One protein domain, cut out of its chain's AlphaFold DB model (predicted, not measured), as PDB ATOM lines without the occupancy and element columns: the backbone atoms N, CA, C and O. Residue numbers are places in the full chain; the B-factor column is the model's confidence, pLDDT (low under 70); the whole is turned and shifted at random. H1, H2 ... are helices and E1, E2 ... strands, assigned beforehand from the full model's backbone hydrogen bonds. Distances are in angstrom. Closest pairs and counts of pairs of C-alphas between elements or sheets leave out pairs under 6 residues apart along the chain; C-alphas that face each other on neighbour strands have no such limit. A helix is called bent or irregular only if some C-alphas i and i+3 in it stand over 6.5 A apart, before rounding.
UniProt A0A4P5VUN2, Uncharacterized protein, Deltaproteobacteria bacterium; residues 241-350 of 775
ATOM      1  N   ARG A 241      15.394 -11.596  40.850       81.19
ATOM      2  CA  ARG A 241      16.828 -11.385  41.056       81.19
ATOM      3  C   ARG A 241      17.595 -12.685  40.873       81.19
ATOM      4  O   ARG A 241      17.141 -13.762  41.247       81.19
ATOM      5  N   LEU A 242      18.775 -12.592  40.269       87.62
ATOM      6  CA  LEU A 242      19.711 -13.715  40.206       87.62
ATOM      7  C   LEU A 242      20.250 -14.024  41.588       87.62
ATOM      8  O   LEU A 242      20.490 -15.189  41.904       87.62
ATOM      9  N   ALA A 243      20.474 -12.973  42.370       91.19
ATOM     10  CA  ALA A 243      20.939 -13.073  43.730       91.19
ATOM     11  C   ALA A 243      20.465 -11.871  44.548       91.19
ATOM     12  O   ALA A 243      20.642 -10.725  44.128       91.19
ATOM     13  N   THR A 244      19.963 -12.145  45.746       89.44
ATOM     14  CA  THR A 244      19.666 -11.135  46.762       89.44
ATOM     15  C   THR A 244      20.600 -11.333  47.950       89.44
ATOM     16  O   THR A 244      20.902 -12.463  48.333       89.44
ATOM     17  N   SER A 245      21.072 -10.236  48.541       92.00
ATOM     18  CA  SER A 245      21.891 -10.269  49.759       92.00
ATOM     19  C   SER A 245      21.058 -10.008  51.017       92.00
ATOM     20  O   SER A 245      20.182  -9.138  51.047       92.00
ATOM     21  N   GLY A 246      21.353 -10.766  52.063       91.38
ATOM     22  CA  GLY A 246      21.026 -10.476  53.455       91.38
ATOM     23  C   GLY A 246      22.311 -10.476  54.295       91.38
ATOM     24  O   GLY A 246      23.374 -10.827  53.774       91.38
ATOM     25  N   PRO A 247      22.250 -10.098  55.581       91.69
ATOM     26  CA  PRO A 247      23.422 -10.132  56.457       91.69
ATOM     27  C   PRO A 247      24.041 -11.541  56.492       91.69
ATOM     28  O   PRO A 247      23.365 -12.501  56.856       91.69
ATOM     29  N   GLY A 248      25.289 -11.696  56.038       93.31
ATOM     30  CA  GLY A 248      26.001 -12.984  55.997       93.31
ATOM     31  C   GLY A 248      25.460 -14.030  55.004       93.31
ATOM     32  O   GLY A 248      26.002 -15.136  54.916       93.31
ATOM     33  N   VAL A 249      24.397 -13.729  54.248       95.06
ATOM     34  CA  VAL A 249      23.703 -14.709  53.397       95.06
ATOM     35  C   VAL A 249      23.392 -14.170  52.001       95.06
ATOM     36  O   VAL A 249      23.001 -13.022  51.816       95.06
ATOM     37  N   VAL A 250      23.524 -15.027  50.991       95.38
ATOM     38  CA  VAL A 250      23.068 -14.777  49.621       95.38
ATOM     39  C   VAL A 250      21.960 -15.758  49.274       95.38
ATOM     40  O   VAL A 250      22.187 -16.967  49.261       95.38
ATOM     41  N   TYR A 251      20.789 -15.245  48.917       93.44
ATOM     42  CA  TYR A 251      19.739 -16.021  48.265       93.44
ATOM     43  C   TYR A 251      20.037 -16.051  46.777       93.44
ATOM     44  O   TYR A 251      19.878 -15.054  46.077       93.44
ATOM     45  N   LEU A 252      20.548 -17.180  46.301       93.31
ATOM     46  CA  LEU A 252      20.888 -17.388  44.905       93.31
ATOM     47  C   LEU A 252      19.720 -18.084  44.214       93.31
ATOM     48  O   LEU A 252      19.366 -19.209  44.579       93.31
ATOM     49  N   SER A 253      19.172 -17.445  43.182       89.31
ATOM     50  CA  SER A 253      18.135 -18.047  42.351       89.31
ATOM     51  C   SER A 253      18.595 -19.408  41.836       89.31
ATOM     52  O   SER A 253      19.718 -19.575  41.351       89.31
ATOM     53  N   ASP A 254      17.704 -20.390  41.852       85.25
ATOM     54  CA  ASP A 254      17.964 -21.700  41.280       85.25
ATOM     55  C   ASP A 254      18.273 -21.619  39.775       85.25
ATOM     56  O   ASP A 254      18.897 -22.549  39.247       85.25
ATOM     57  N   ARG A 255      17.876 -20.528  39.096       83.88
ATOM     58  CA  ARG A 255      18.194 -20.190  37.694       83.88
ATOM     59  C   ARG A 255      19.502 -19.417  37.507       83.88
ATOM     60  O   ARG A 255      19.918 -19.218  36.362       83.88
ATOM     61  N   ALA A 256      20.206 -19.056  38.578       87.69
ATOM     62  CA  ALA A 256      21.521 -18.447  38.463       87.69
ATOM     63  C   ALA A 256      22.471 -19.339  37.646       87.69
ATOM     64  O   ALA A 256      22.487 -20.567  37.739       87.69
ATOM     65  N   PHE A 257      23.245 -18.686  36.785       87.44
ATOM     66  CA  PHE A 257      24.114 -19.300  35.773       87.44
ATOM     67  C   PHE A 257      23.477 -20.348  34.827       87.44
ATOM     68  O   PHE A 257      24.225 -21.081  34.174       87.44
ATOM     69  N   ARG A 258      22.140 -20.420  34.689       81.38
ATOM     70  CA  ARG A 258      21.461 -21.261  33.678       81.38
ATOM     71  C   ARG A 258      21.393 -20.582  32.310       81.38
ATOM     72  O   ARG A 258      20.324 -20.345  31.767       81.38
ATOM     73  N   LEU A 259      22.554 -20.260  31.756       77.31
ATOM     74  CA  LEU A 259      22.674 -19.724  30.402       77.31
ATOM     75  C   LEU A 259      23.482 -20.693  29.540       77.31
ATOM     76  O   LEU A 259      24.218 -21.533  30.068       77.31
ATOM     77  N   SER A 260      23.360 -20.573  28.219       73.12
ATOM     78  CA  SER A 260      24.205 -21.323  27.285       73.12
ATOM     79  C   SER A 260      25.694 -21.080  27.601       73.12
ATOM     80  O   SER A 260      26.051 -20.000  28.099       73.12
ATOM     81  N   PRO A 261      26.588 -22.059  27.357       75.12
ATOM     82  CA  PRO A 261      28.006 -21.928  27.683       75.12
ATOM     83  C   PRO A 261      28.613 -20.604  27.191       75.12
ATOM     84  O   PRO A 261      28.415 -20.199  26.051       75.12
ATOM     85  N   GLY A 262      29.344 -19.911  28.070       78.12
ATOM     86  CA  GLY A 262      29.958 -18.608  27.778       78.12
ATOM     87  C   GLY A 262      29.066 -17.390  28.039       78.12
ATOM     88  O   GLY A 262      29.594 -16.288  28.176       78.12
ATOM     89  N   LEU A 263      27.749 -17.563  28.193       81.31
ATOM     90  CA  LEU A 263      26.832 -16.470  28.539       81.31
ATOM     91  C   LEU A 263      26.679 -16.281  30.055       81.31
ATOM     92  O   LEU A 263      26.275 -15.208  30.487       81.31
ATOM     93  N   SER A 264      27.094 -17.253  30.882       84.75
ATOM     94  CA  SER A 264      27.035 -17.170  32.357       84.75
ATOM     95  C   SER A 264      27.698 -15.916  32.939       84.75
ATOM     96  O   SER A 264      27.301 -15.448  34.003       84.75
ATOM     97  N   ARG A 265      28.669 -15.341  32.222       87.19
ATOM     98  CA  ARG A 265      29.330 -14.066  32.536       87.19
ATOM     99  C   ARG A 265      28.382 -12.866  32.630       87.19
ATOM    100  O   ARG A 265      28.729 -11.892  33.284       87.19
ATOM    101  N   PHE A 266      27.198 -12.925  32.024       86.06
ATOM    102  CA  PHE A 266      26.180 -11.880  32.166       86.06
ATOM    103  C   PHE A 266      25.475 -11.920  33.526       86.06
ATOM    104  O   PHE A 266      24.973 -10.904  33.984       86.06
ATOM    105  N   HIS A 267      25.516 -13.058  34.226       89.44
ATOM    106  CA  HIS A 267      25.021 -13.171  35.600       89.44
ATOM    107  C   HIS A 267      26.066 -12.755  36.648       89.44
ATOM    108  O   HIS A 267      25.738 -12.568  37.820       89.44
ATOM    109  N   TRP A 268      27.336 -12.620  36.252       91.44
ATOM    110  CA  TRP A 268      28.441 -12.329  37.167       91.44
ATOM    111  C   TRP A 268      28.272 -11.022  37.948       91.44
ATOM    112  O   TRP A 268      28.504 -11.061  39.155       91.44
ATOM    113  N   PRO A 269      27.868  -9.885  37.342       89.81
ATOM    114  CA  PRO A 269      27.769  -8.620  38.067       89.81
ATOM    115  C   PRO A 269      26.790  -8.689  39.239       89.81
ATOM    116  O   PRO A 269      27.136  -8.295  40.350       89.81
ATOM    117  N   ALA A 270      25.597  -9.240  39.009       89.25
ATOM    118  CA  ALA A 270      24.566  -9.350  40.032       89.25
ATOM    119  C   ALA A 270      24.979 -10.284  41.172       89.25
ATOM    120  O   ALA A 270      24.939  -9.885  42.335       89.25
ATOM    121  N   VAL A 271      25.461 -11.487  40.843       93.25
ATOM    122  CA  VAL A 271      25.890 -12.459  41.861       93.25
ATOM    123  C   VAL A 271      27.097 -11.943  42.645       93.25
ATOM    124  O   VAL A 271      27.138 -12.081  43.863       93.25
ATOM    125  N   ARG A 272      28.056 -11.283  41.982       93.25
ATOM    126  CA  ARG A 272      29.210 -10.661  42.646       93.25
ATOM    127  C   ARG A 272      28.779  -9.587  43.641       93.25
ATOM    128  O   ARG A 272      29.259  -9.598  44.768       93.25
ATOM    129  N   ARG A 273      27.879  -8.680  43.243       91.12
ATOM    130  CA  ARG A 273      27.354  -7.647  44.148       91.12
ATOM    131  C   ARG A 273      26.666  -8.266  45.359       91.12
ATOM    132  O   ARG A 273      26.924  -7.829  46.471       91.12
ATOM    133  N   ALA A 274      25.846  -9.296  45.159       93.00
ATOM    134  CA  ALA A 274      25.186  -9.973  46.270       93.00
ATOM    135  C   ALA A 274      26.195 -10.628  47.229       93.00
ATOM    136  O   ALA A 274      26.065 -10.467  48.437       93.00
ATOM    137  N   LEU A 275      27.237 -11.291  46.708       94.38
ATOM    138  CA  LEU A 275      28.318 -11.860  47.523       94.38
ATOM    139  C   LEU A 275      29.065 -10.780  48.316       94.38
ATOM    140  O   LEU A 275      29.299 -10.944  49.508       94.38
ATOM    141  N   TYR A 276      29.418  -9.664  47.678       92.56
ATOM    142  CA  TYR A 276      30.120  -8.574  48.356       92.56
ATOM    143  C   TYR A 276      29.265  -7.908  49.430       92.56
ATOM    144  O   TYR A 276      29.789  -7.599  50.493       92.56
ATOM    145  N   ALA A 277      27.972  -7.712  49.158       91.06
ATOM    146  CA  ALA A 277      27.038  -7.115  50.104       91.06
ATOM    147  C   ALA A 277      26.766  -8.046  51.293       91.06
ATOM    148  O   ALA A 277      26.733  -7.583  52.424       91.06
ATOM    149  N   ALA A 278      26.634  -9.356  51.062       92.75
ATOM    150  CA  ALA A 278      26.448 -10.331  52.138       92.75
ATOM    151  C   ALA A 278      27.669 -10.439  53.064       92.75
ATOM    152  O   ALA A 278      27.513 -10.732  54.244       92.75
ATOM    153  N   ALA A 279      28.865 -10.186  52.531       91.38
ATOM    154  CA  ALA A 279      30.113 -10.160  53.288       91.38
ATOM    155  C   ALA A 279      30.485  -8.780  53.839       91.38
ATOM    156  O   ALA A 279      31.575  -8.615  54.382       91.38
ATOM    157  N   ALA A 280      29.631  -7.771  53.648       87.50
ATOM    158  CA  ALA A 280      29.873  -6.468  54.238       87.50
ATOM    159  C   ALA A 280      29.880  -6.588  55.776       87.50
ATOM    160  O   ALA A 280      29.137  -7.408  56.325       87.50
ATOM    161  N   PRO A 281      30.686  -5.776  56.485       84.56
ATOM    162  CA  PRO A 281      30.709  -5.781  57.940       84.56
ATOM    163  C   PRO A 281      29.308  -5.617  58.532       84.56
ATOM    164  O   PRO A 281      28.542  -4.764  58.092       84.56
ATOM    165  N   ALA A 282      29.014  -6.370  59.591       82.12
ATOM    166  CA  ALA A 282      27.726  -6.368  60.292       82.12
ATOM    167  C   ALA A 282      27.301  -4.991  60.856       82.12
ATOM    168  O   ALA A 282      26.150  -4.779  61.237       82.12
ATOM    169  N   SER A 283      28.239  -4.042  60.937       77.69
ATOM    170  CA  SER A 283      27.977  -2.655  61.316       77.69
ATOM    171  C   SER A 283      27.341  -1.818  60.202       77.69
ATOM    172  O   SER A 283      26.753  -0.786  60.522       77.69
ATOM    173  N   MET A 284      27.451  -2.236  58.936       81.94
ATOM    174  CA  MET A 284      26.817  -1.565  57.801       81.94
ATOM    175  C   MET A 284      25.331  -1.918  57.723       81.94
ATOM    176  O   MET A 284      24.936  -3.071  57.890       81.94
ATOM    177  N   SER A 285      24.507  -0.931  57.389       79.06
ATOM    178  CA  SER A 285      23.138  -1.172  56.929       79.06
ATOM    179  C   SER A 285      23.134  -1.894  55.576       79.06
ATOM    180  O   SER A 285      24.092  -1.823  54.799       79.06
ATOM    181  N   SER A 286      22.031  -2.558  55.229       79.81
ATOM    182  CA  SER A 286      21.902  -3.228  53.930       79.81
ATOM    183  C   SER A 286      21.974  -2.263  52.748       79.81
ATOM    184  O   SER A 286      22.479  -2.642  51.690       79.81
ATOM    185  N   TRP A 287      21.516  -1.018  52.909       81.38
ATOM    186  CA  TRP A 287      21.662   0.005  51.875       81.38
ATOM    187  C   TRP A 287      23.144   0.290  51.599       81.38
ATOM    188  O   TRP A 287      23.583   0.240  50.448       81.38
ATOM    189  N   GLU A 288      23.931   0.507  52.656       79.56
ATOM    190  CA  GLU A 288      25.373   0.760  52.566       79.56
ATOM    191  C   GLU A 288      26.112  -0.441  51.974       79.56
ATOM    192  O   GLU A 288      26.900  -0.284  51.039       79.56
ATOM    193  N   ALA A 289      25.802  -1.647  52.452       83.81
ATOM    194  CA  ALA A 289      26.383  -2.884  51.948       83.81
ATOM    195  C   ALA A 289      26.179  -3.032  50.429       83.81
ATOM    196  O   ALA A 289      27.131  -3.308  49.696       83.81
ATOM    197  N   VAL A 290      24.961  -2.788  49.927       83.75
ATOM    198  CA  VAL A 290      24.650  -2.854  48.487       83.75
ATOM    199  C   VAL A 290      25.330  -1.728  47.705       83.75
ATOM    200  O   VAL A 290      25.850  -1.969  46.608       83.75
ATOM    201  N   PHE A 291      25.365  -0.511  48.251       81.88
ATOM    202  CA  PHE A 291      26.045   0.631  47.643       81.88
ATOM    203  C   PHE A 291      27.541   0.335  47.440       81.88
ATOM    204  O   PHE A 291      28.048   0.403  46.314       81.88
ATOM    205  N   PHE A 292      28.245  -0.102  48.488       80.25
ATOM    206  CA  PHE A 292      29.674  -0.423  48.409       80.25
ATOM    207  C   PHE A 292      29.971  -1.653  47.570       80.25
ATOM    208  O   PHE A 292      30.911  -1.636  46.772       80.25
ATOM    209  N   ALA A 293      29.144  -2.691  47.678       85.62
ATOM    210  CA  ALA A 293      29.246  -3.857  46.816       85.62
ATOM    211  C   ALA A 293      29.159  -3.476  45.333       85.62
ATOM    212  O   ALA A 293      29.899  -4.018  44.508       85.62
ATOM    213  N   THR A 294      28.301  -2.514  44.987       84.25
ATOM    214  CA  THR A 294      28.168  -2.001  43.618       84.25
ATOM    215  C   THR A 294      29.431  -1.271  43.169       84.25
ATOM    216  O   THR A 294      29.973  -1.586  42.108       84.25
ATOM    217  N   LEU A 295      29.970  -0.373  44.001       80.38
ATOM    218  CA  LEU A 295      31.222   0.339  43.714       80.38
ATOM    219  C   LEU A 295      32.419  -0.607  43.536       80.38
ATOM    220  O   LEU A 295      33.248  -0.417  42.634       80.38
ATOM    221  N   ALA A 296      32.501  -1.632  44.385       81.25
ATOM    222  CA  ALA A 296      33.533  -2.657  44.340       81.25
ATOM    223  C   ALA A 296      33.414  -3.539  43.084       81.25
ATOM    224  O   ALA A 296      34.431  -3.887  42.477       81.25
ATOM    225  N   ALA A 297      32.189  -3.870  42.663       82.00
ATOM    226  CA  ALA A 297      31.930  -4.735  41.515       82.00
ATOM    227  C   ALA A 297      32.177  -4.058  40.154       82.00
ATOM    228  O   ALA A 297      32.624  -4.737  39.227       82.00
ATOM    229  N   GLU A 298      31.943  -2.747  40.030       77.19
ATOM    230  CA  GLU A 298      32.072  -1.995  38.766       77.19
ATOM    231  C   GLU A 298      33.520  -1.949  38.232       77.19
ATOM    232  O   GLU A 298      33.776  -1.629  37.074       77.19
ATOM    233  N   GLY A 299      34.518  -2.253  39.070       65.81
ATOM    234  CA  GLY A 299      35.935  -2.229  38.676       65.81
ATOM    235  C   GLY A 299      36.390  -3.425  37.858       65.81
ATOM    236  O   GLY A 299      37.554  -3.497  37.474       65.81
ATOM    237  N   GLN A 300      35.488  -4.366  37.619       70.06
ATOM    238  CA  GLN A 300      35.782  -5.622  36.966       70.06
ATOM    239  C   GLN A 300      35.129  -5.646  35.583       70.06
ATOM    240  O   GLN A 300      33.954  -5.294  35.471       70.06
ATOM    241  N   PRO A 301      35.838  -6.091  34.531       62.09
ATOM    242  CA  PRO A 301      35.284  -6.154  33.187       62.09
ATOM    243  C   PRO A 301      34.130  -7.159  33.148       62.09
ATOM    244  O   PRO A 301      34.330  -8.370  33.056       62.09
ATOM    245  N   ALA A 302      32.904  -6.653  33.228       68.81
ATOM    246  CA  ALA A 302      31.712  -7.402  32.892       68.81
ATOM    247  C   ALA A 302      31.335  -7.084  31.442       68.81
ATOM    248  O   ALA A 302      31.321  -5.914  31.047       68.81
ATOM    249  N   PRO A 303      31.040  -8.094  30.615       76.75
ATOM    250  CA  PRO A 303      30.517  -7.829  29.291       76.75
ATOM    251  C   PRO A 303      29.130  -7.207  29.446       76.75
ATOM    252  O   PRO A 303      28.226  -7.822  30.004       76.75
ATOM    253  N   SER A 304      28.963  -5.987  28.945       79.94
ATOM    254  CA  SER A 304      27.631  -5.409  28.770       79.94
ATOM    255  C   SER A 304      26.889  -6.251  27.734       79.94
ATOM    256  O   SER A 304      27.398  -6.458  26.628       79.94
ATOM    257  N   VAL A 305      25.708  -6.758  28.098       78.75
ATOM    258  CA  VAL A 305      24.841  -7.524  27.190       78.75
ATOM    259  C   VAL A 305      24.497  -6.676  25.970       78.75
ATOM    260  O   VAL A 305      24.618  -7.144  24.844       78.75
ATOM    261  N   GLU A 306      24.188  -5.397  26.181       79.44
ATOM    262  CA  GLU A 306      23.906  -4.428  25.119       79.44
ATOM    263  C   GLU A 306      25.100  -4.251  24.177       79.44
ATOM    264  O   GLU A 306      24.932  -4.246  22.965       79.44
ATOM    265  N   LYS A 307      26.334  -4.170  24.693       82.88
ATOM    266  CA  LYS A 307      27.526  -4.106  23.832       82.88
ATOM    267  C   LYS A 307      27.794  -5.430  23.113       82.88
ATOM    268  O   LYS A 307      28.227  -5.426  21.966       82.88
ATOM    269  N   ALA A 308      27.565  -6.559  23.783       83.31
ATOM    270  CA  ALA A 308      27.874  -7.886  23.258       83.31
ATOM    271  C   ALA A 308      26.857  -8.379  22.220       83.31
ATOM    272  O   ALA A 308      27.240  -9.075  21.281       83.31
ATOM    273  N   LEU A 309      25.581  -8.035  22.397       82.81
ATOM    274  CA  LEU A 309      24.460  -8.500  21.582       82.81
ATOM    275  C   LEU A 309      23.792  -7.375  20.785       82.81
ATOM    276  O   LEU A 309      23.075  -7.664  19.837       82.81
ATOM    277  N   GLY A 310      24.054  -6.103  21.090       83.25
ATOM    278  CA  GLY A 310      23.404  -4.967  20.427       83.25
ATOM    279  C   GLY A 310      23.677  -4.873  18.928       83.25
ATOM    280  O   GLY A 310      22.829  -4.398  18.181       83.25
ATOM    281  N   TRP A 311      24.809  -5.395  18.446       84.31
ATOM    282  CA  TRP A 311      25.068  -5.513  17.003       84.31
ATOM    283  C   TRP A 311      24.096  -6.483  16.307       84.31
ATOM    284  O   TRP A 311      23.863  -6.368  15.106       84.31
ATOM    285  N   ALA A 312      23.524  -7.421  17.066       84.25
ATOM    286  CA  ALA A 312      22.521  -8.385  16.640       84.25
ATOM    287  C   ALA A 312      21.101  -7.996  17.089       84.25
ATOM    288  O   ALA A 312      20.196  -8.809  16.954       84.25
ATOM    289  N   ALA A 313      20.875  -6.765  17.568       83.19
ATOM    290  CA  ALA A 313      19.546  -6.268  17.956       83.19
ATOM    291  C   ALA A 313      18.564  -6.133  16.776       83.19
ATOM    292  O   ALA A 313      17.412  -5.780  16.969       83.19
ATOM    293  N   TRP A 314      19.001  -6.404  15.544       77.62
ATOM    294  CA  TRP A 314      18.085  -6.603  14.423       77.62
ATOM    295  C   TRP A 314      17.375  -7.962  14.501       77.62
ATOM    296  O   TRP A 314      16.313  -8.114  13.912       77.62
ATOM    297  N   ASN A 315      17.945  -8.949  15.203       78.38
ATOM    298  CA  ASN A 315      17.319 -10.245  15.429       78.38
ATOM    299  C   ASN A 315      16.269 -10.119  16.549       78.38
ATOM    300  O   ASN A 315      16.579  -9.539  17.587       78.38
ATOM    301  N   PRO A 316      15.075 -10.712  16.414       72.88
ATOM    302  CA  PRO A 316      13.958 -10.473  17.331       72.88
ATOM    303  C   PRO A 316      14.208 -11.055  18.708       72.88
ATOM    304  O   PRO A 316      13.863 -10.448  19.710       72.88
ATOM    305  N   ILE A 317      14.827 -12.235  18.753       74.25
ATOM    306  CA  ILE A 317      15.144 -12.928  20.001       74.25
ATOM    307  C   ILE A 317      16.130 -12.083  20.796       74.25
ATOM    308  O   ILE A 317      16.007 -11.967  22.011       74.25
ATOM    309  N   ILE A 318      17.098 -11.474  20.110       79.25
ATOM    310  CA  ILE A 318      18.072 -10.594  20.744       79.25
ATOM    311  C   ILE A 318      17.439  -9.258  21.128       79.25
ATOM    312  O   ILE A 318      17.638  -8.797  22.240       79.25
ATOM    313  N   ASP A 319      16.680  -8.628  20.244       80.88
ATOM    314  CA  ASP A 319      16.018  -7.361  20.533       80.88
ATOM    315  C   ASP A 319      15.052  -7.469  21.718       80.88
ATOM    316  O   ASP A 319      15.101  -6.658  22.641       80.88
ATOM    317  N   GLU A 320      14.228  -8.513  21.739       73.88
ATOM    318  CA  GLU A 320      13.353  -8.829  22.859       73.88
ATOM    319  C   GLU A 320      14.164  -9.139  24.113       73.88
ATOM    320  O   GLU A 320      13.893  -8.543  25.147       73.88
ATOM    321  N   LEU A 321      15.241  -9.934  24.023       75.44
ATOM    322  CA  LEU A 321      16.178 -10.136  25.135       75.44
ATOM    323  C   LEU A 321      16.669  -8.801  25.720       75.44
ATOM    324  O   LEU A 321      16.749  -8.649  26.933       75.44
ATOM    325  N   LEU A 322      17.000  -7.828  24.867       77.75
ATOM    326  CA  LEU A 322      17.522  -6.524  25.277       77.75
ATOM    327  C   LEU A 322      16.454  -5.598  25.876       77.75
ATOM    328  O   LEU A 322      16.795  -4.637  26.568       77.75
ATOM    329  N   THR A 323      15.169  -5.833  25.613       72.69
ATOM    330  CA  THR A 323      14.134  -4.810  25.838       72.69
ATOM    331  C   THR A 323      12.871  -5.284  26.537       72.69
ATOM    332  O   THR A 323      12.133  -4.441  27.053       72.69
ATOM    333  N   ASP A 324      12.613  -6.584  26.590       72.06
ATOM    334  CA  ASP A 324      11.479  -7.140  27.305       72.06
ATOM    335  C   ASP A 324      11.733  -7.080  28.817       72.06
ATOM    336  O   ASP A 324      12.473  -7.867  29.407       72.06
ATOM    337  N   GLY A 325      11.066  -6.126  29.467       66.38
ATOM    338  CA  GLY A 325      11.095  -5.985  30.920       66.38
ATOM    339  C   GLY A 325      10.459  -7.160  31.672       66.38
ATOM    340  O   GLY A 325      10.634  -7.244  32.891       66.38
ATOM    341  N   THR A 326       9.741  -8.073  30.998       62.69
ATOM    342  CA  THR A 326       9.203  -9.289  31.629       62.69
ATOM    343  C   THR A 326      10.233 -10.390  31.805       62.69
ATOM    344  O   THR A 326      10.001 -11.290  32.620       62.69
ATOM    345  N   LEU A 327      11.377 -10.304  31.116       69.06
ATOM    346  CA  LEU A 327      12.419 -11.316  31.207       69.06
ATOM    347  C   LEU A 327      12.807 -11.542  32.671       69.06
ATOM    348  O   LEU A 327      12.968 -10.576  33.434       69.06
ATOM    349  N   PRO A 328      12.929 -12.806  33.109       68.94
ATOM    350  CA  PRO A 328      13.500 -13.098  34.409       68.94
ATOM    351  C   PRO A 328      14.864 -12.419  34.519       68.94
ATOM    352  O   PRO A 328      15.651 -12.456  33.576       68.94
ATOM    353  N   PHE A 329      15.149 -11.811  35.670       74.56
ATOM    354  CA  PHE A 329      16.468 -11.239  35.956       74.56
ATOM    355  C   PHE A 329      16.917 -10.079  35.064       74.56
ATOM    356  O   PHE A 329      18.122  -9.818  34.983       74.56
ATOM    357  N   TYR A 330      15.989  -9.387  34.400       74.81
ATOM    358  CA  TYR A 330      16.322  -8.287  33.495       74.81
ATOM    359  C   TYR A 330      17.270  -7.265  34.152       74.81
ATOM    360  O   TYR A 330      18.388  -7.071  33.680       74.81
ATOM    361  N   ASP A 331      16.890  -6.693  35.296       74.06
ATOM    362  CA  ASP A 331      17.693  -5.696  36.023       74.06
ATOM    363  C   ASP A 331      19.120  -6.167  36.313       74.06
ATOM    364  O   ASP A 331      20.086  -5.416  36.208       74.06
ATOM    365  N   ASP A 332      19.249  -7.437  36.675       80.12
ATOM    366  CA  ASP A 332      20.502  -8.035  37.106       80.12
ATOM    367  C   ASP A 332      21.409  -8.387  35.919       80.12
ATOM    368  O   ASP A 332      22.631  -8.262  36.020       80.12
ATOM    369  N   THR A 333      20.804  -8.768  34.792       78.75
ATOM    370  CA  THR A 333      21.479  -9.107  33.532       78.75
ATOM    371  C   THR A 333      21.926  -7.852  32.779       78.75
ATOM    372  O   THR A 333      23.029  -7.813  32.233       78.75
ATOM    373  N   PHE A 334      21.094  -6.808  32.785       75.69
ATOM    374  CA  PHE A 334      21.342  -5.545  32.084       75.69
ATOM    375  C   PHE A 334      21.974  -4.465  32.956       75.69
ATOM    376  O   PHE A 334      22.404  -3.444  32.431       75.69
ATOM    377  N   ASN A 335      22.071  -4.689  34.270       73.38
ATOM    378  CA  ASN A 335      22.514  -3.680  35.232       73.38
ATOM    379  C   ASN A 335      21.691  -2.381  35.134       73.38
ATOM    380  O   ASN A 335      22.243  -1.286  35.220       73.38
ATOM    381  N   SER A 336      20.380  -2.517  34.919       68.81
ATOM    382  CA  SER A 336      19.452  -1.395  34.752       68.81
ATOM    383  C   SER A 336      18.416  -1.376  35.877       68.81
ATOM    384  O   SER A 336      18.081  -2.421  36.434       68.81
ATOM    385  N   ALA A 337      17.921  -0.189  36.226       62.72
ATOM    386  CA  ALA A 337      16.840  -0.036  37.196       62.72
ATOM    387  C   ALA A 337      15.479  -0.186  36.491       62.72
ATOM    388  O   ALA A 337      15.247   0.433  35.447       62.72
ATOM    389  N   HIS A 338      14.574  -1.003  37.038       57.50
ATOM    390  CA  HIS A 338      13.208  -1.151  36.526       57.50
ATOM    391  C   HIS A 338      12.172  -0.580  37.513       57.50
ATOM    392  O   HIS A 338      12.222  -0.943  38.688       57.50
ATOM    393  N   PRO A 339      11.209   0.250  37.050       46.75
ATOM    394  CA  PRO A 339      10.165   0.850  37.895       46.75
ATOM    395  C   PRO A 339       9.290  -0.172  38.636       46.75
ATOM    396  O   PRO A 339       9.012  -0.031  39.820       46.75
ATOM    397  N   ASP A 340       8.873  -1.231  37.936       49.66
ATOM    398  CA  ASP A 340       7.780  -2.107  38.390       49.66
ATOM    399  C   ASP A 340       8.202  -3.340  39.220       49.66
ATOM    400  O   ASP A 340       7.506  -4.356  39.216       49.66
ATOM    401  N   ALA A 341       9.345  -3.311  39.919       49.94
ATOM    402  CA  ALA A 341       9.825  -4.465  40.701       49.94
ATOM    403  C   ALA A 341      10.027  -4.219  42.219       49.94
ATOM    404  O   ALA A 341      11.072  -4.616  42.747       49.94
ATOM    405  N   PRO A 342       9.067  -3.631  42.966       49.72
ATOM    406  CA  PRO A 342       9.244  -3.320  44.385       49.72
ATOM    407  C   PRO A 342       8.980  -4.531  45.305       49.72
ATOM    408  O   PRO A 342       8.150  -4.465  46.203       49.72
ATOM    409  N   ASP A 343       9.669  -5.656  45.095       48.75
ATOM    410  CA  ASP A 343       9.565  -6.814  46.009       48.75
ATOM    411  C   ASP A 343      10.696  -6.885  47.040       48.75
ATOM    412  O   ASP A 343      10.592  -7.644  48.004       48.75
ATOM    413  N   ALA A 344      11.759  -6.096  46.866       57.72
ATOM    414  CA  ALA A 344      12.821  -6.016  47.856       57.72
ATOM    415  C   ALA A 344      12.360  -5.174  49.048       57.72
ATOM    416  O   ALA A 344      11.786  -4.104  48.862       57.72
ATOM    417  N   LEU A 345      12.690  -5.594  50.270       53.78
ATOM    418  CA  LEU A 345      12.491  -4.785  51.484       53.78
ATOM    419  C   LEU A 345      13.066  -3.365  51.345       53.78
ATOM    420  O   LEU A 345      12.483  -2.408  51.843       53.78
ATOM    421  N   LEU A 346      14.162  -3.235  50.588       55.69
ATOM    422  CA  LEU A 346      14.771  -1.957  50.210       55.69
ATOM    423  C   LEU A 346      13.838  -1.058  49.374       55.69
ATOM    424  O   LEU A 346      13.894   0.159  49.502       55.69
ATOM    425  N   ALA A 347      12.964  -1.639  48.549       55.59
ATOM    426  CA  ALA A 347      11.979  -0.918  47.743       55.59
ATOM    427  C   ALA A 347      10.690  -0.592  48.522       55.59
ATOM    428  O   ALA A 347      10.035   0.408  48.235       55.59
ATOM    429  N   LEU A 348      10.345  -1.384  49.547       54.47
ATOM    430  CA  LEU A 348       9.169  -1.152  50.402       54.47
ATOM    431  C   LEU A 348       9.280   0.107  51.268       54.47
ATOM    432  O   LEU A 348       8.268   0.649  51.701       54.47
ATOM    433  N   GLY A 349      10.501   0.590  51.504       57.50
ATOM    434  CA  GLY A 349      10.749   1.853  52.197       57.50
ATOM    435  C   GLY A 349      10.537   3.104  51.340       57.50
ATOM    436  O   GLY A 349      10.838   4.191  51.822       57.50
ATOM    437  N   GLY A 350      10.100   2.970  50.078       55.53
ATOM    438  CA  GLY A 350       9.948   4.091  49.143       55.53
ATOM    439  C   GLY A 350      11.275   4.714  48.694       55.53
ATOM    440  O   GLY A 350      11.265   5.758  48.056       55.53
TER     441      GLY A 350
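What this domain is: This is residues 241 to 350 of the 775 residues of an uncharacterized protein of Deltaproteobacteria bacterium (UniProt A0A4P5VUN2). The model is an elongated body with two unequal ends: at one end H1 packs on a small strand hairpin, E1 and E2, and H2 packs on H1 at a steep tilt; at the other end H3 and H4 make a short helical hairpin. The short H5 sits between the two ends, and the chain after it folds back toward H2 to reach the short H6, which touches no helix. The printed part has 110 residues, with two named strands followed by six named helices, in the order E1 E2 H1 H2 H3 H4 H5 H6; the sheet, order E1 - E2, is antiparallel and the class is mostly helix. The whole is compact by its radius of gyration of the C-alphas, 14.6 A, and its C-alphas span 48 by 28 by 24 A.

Where its parts are: E1, residues 243 to 246, begins at C-alpha 243 (20.939, -13.073, 43.730) and is 10.1 A long; E2, residues 249 to 253, is 12.8 A long. H1, residues 268 to 278, measures 15.2 A, and H2, residues 286 to 297, 16.0 A, beginning at C-alpha 286 (21.902, -3.228, 53.930). H3, residues 305 to 312, measures 10.8 A and is irregular, with C-alphas 308 and 311 7.3 A apart. H4, residues 316 to 323, measures 10.2 A. H5 is residues 330 to 334, and H6, residues 345 to 348, ends at C-alpha 348 (9.169, -1.152, 50.402).

How they stand to each other: E1 and E2 form an antiparallel hairpin, with N 244 and O 251 2.9 A apart and N 251 and O 244 2.8 A apart, both within hydrogen-bond range. The closest C-alphas of E1 and H1, those of Ser 245 and Ala 274, are 4.8 A apart. H1 and H2, a helical hairpin, touch at a steep tilt of 43 degrees, opposite ways; their closest C-alphas, those of Ala 277 and Ala 289, are 4.7 A apart. H5 touches H1, the C-alphas of Ala 270 and Asp 332 being closest at 5.2 A. H3 and H5 only just touch, with 3 pairs of C-alphas within 8 A, closest Val 305 and Phe 334 at 6.3 A. H3 and H4, a helical hairpin, touch at a shallow tilt of 34 degrees, only just short of steep, opposite ways; the C-alphas of Ala 312 and Ile 318 are closest at 6.4 A. H6 and H2 are close but not clearly touching, the C-alphas of Trp 287 and Leu 346 being closest at 7.4 A. H1, H2, H4 and H5 have each O i to N i+4 pair within hydrogen-bond range, H3 has 2 of 4, and H6 is too short for such a pair.

The domain as a whole: The C-alphas farthest apart, those of Ser 283 and Trp 314, are 48.1 A apart. The printed part has no cut; the link from E2 to H1, residues 254 to 267, is long. The mean pLDDT of the printed part is 78.4, and 22 residues are under 70, among them residues 336 to 350.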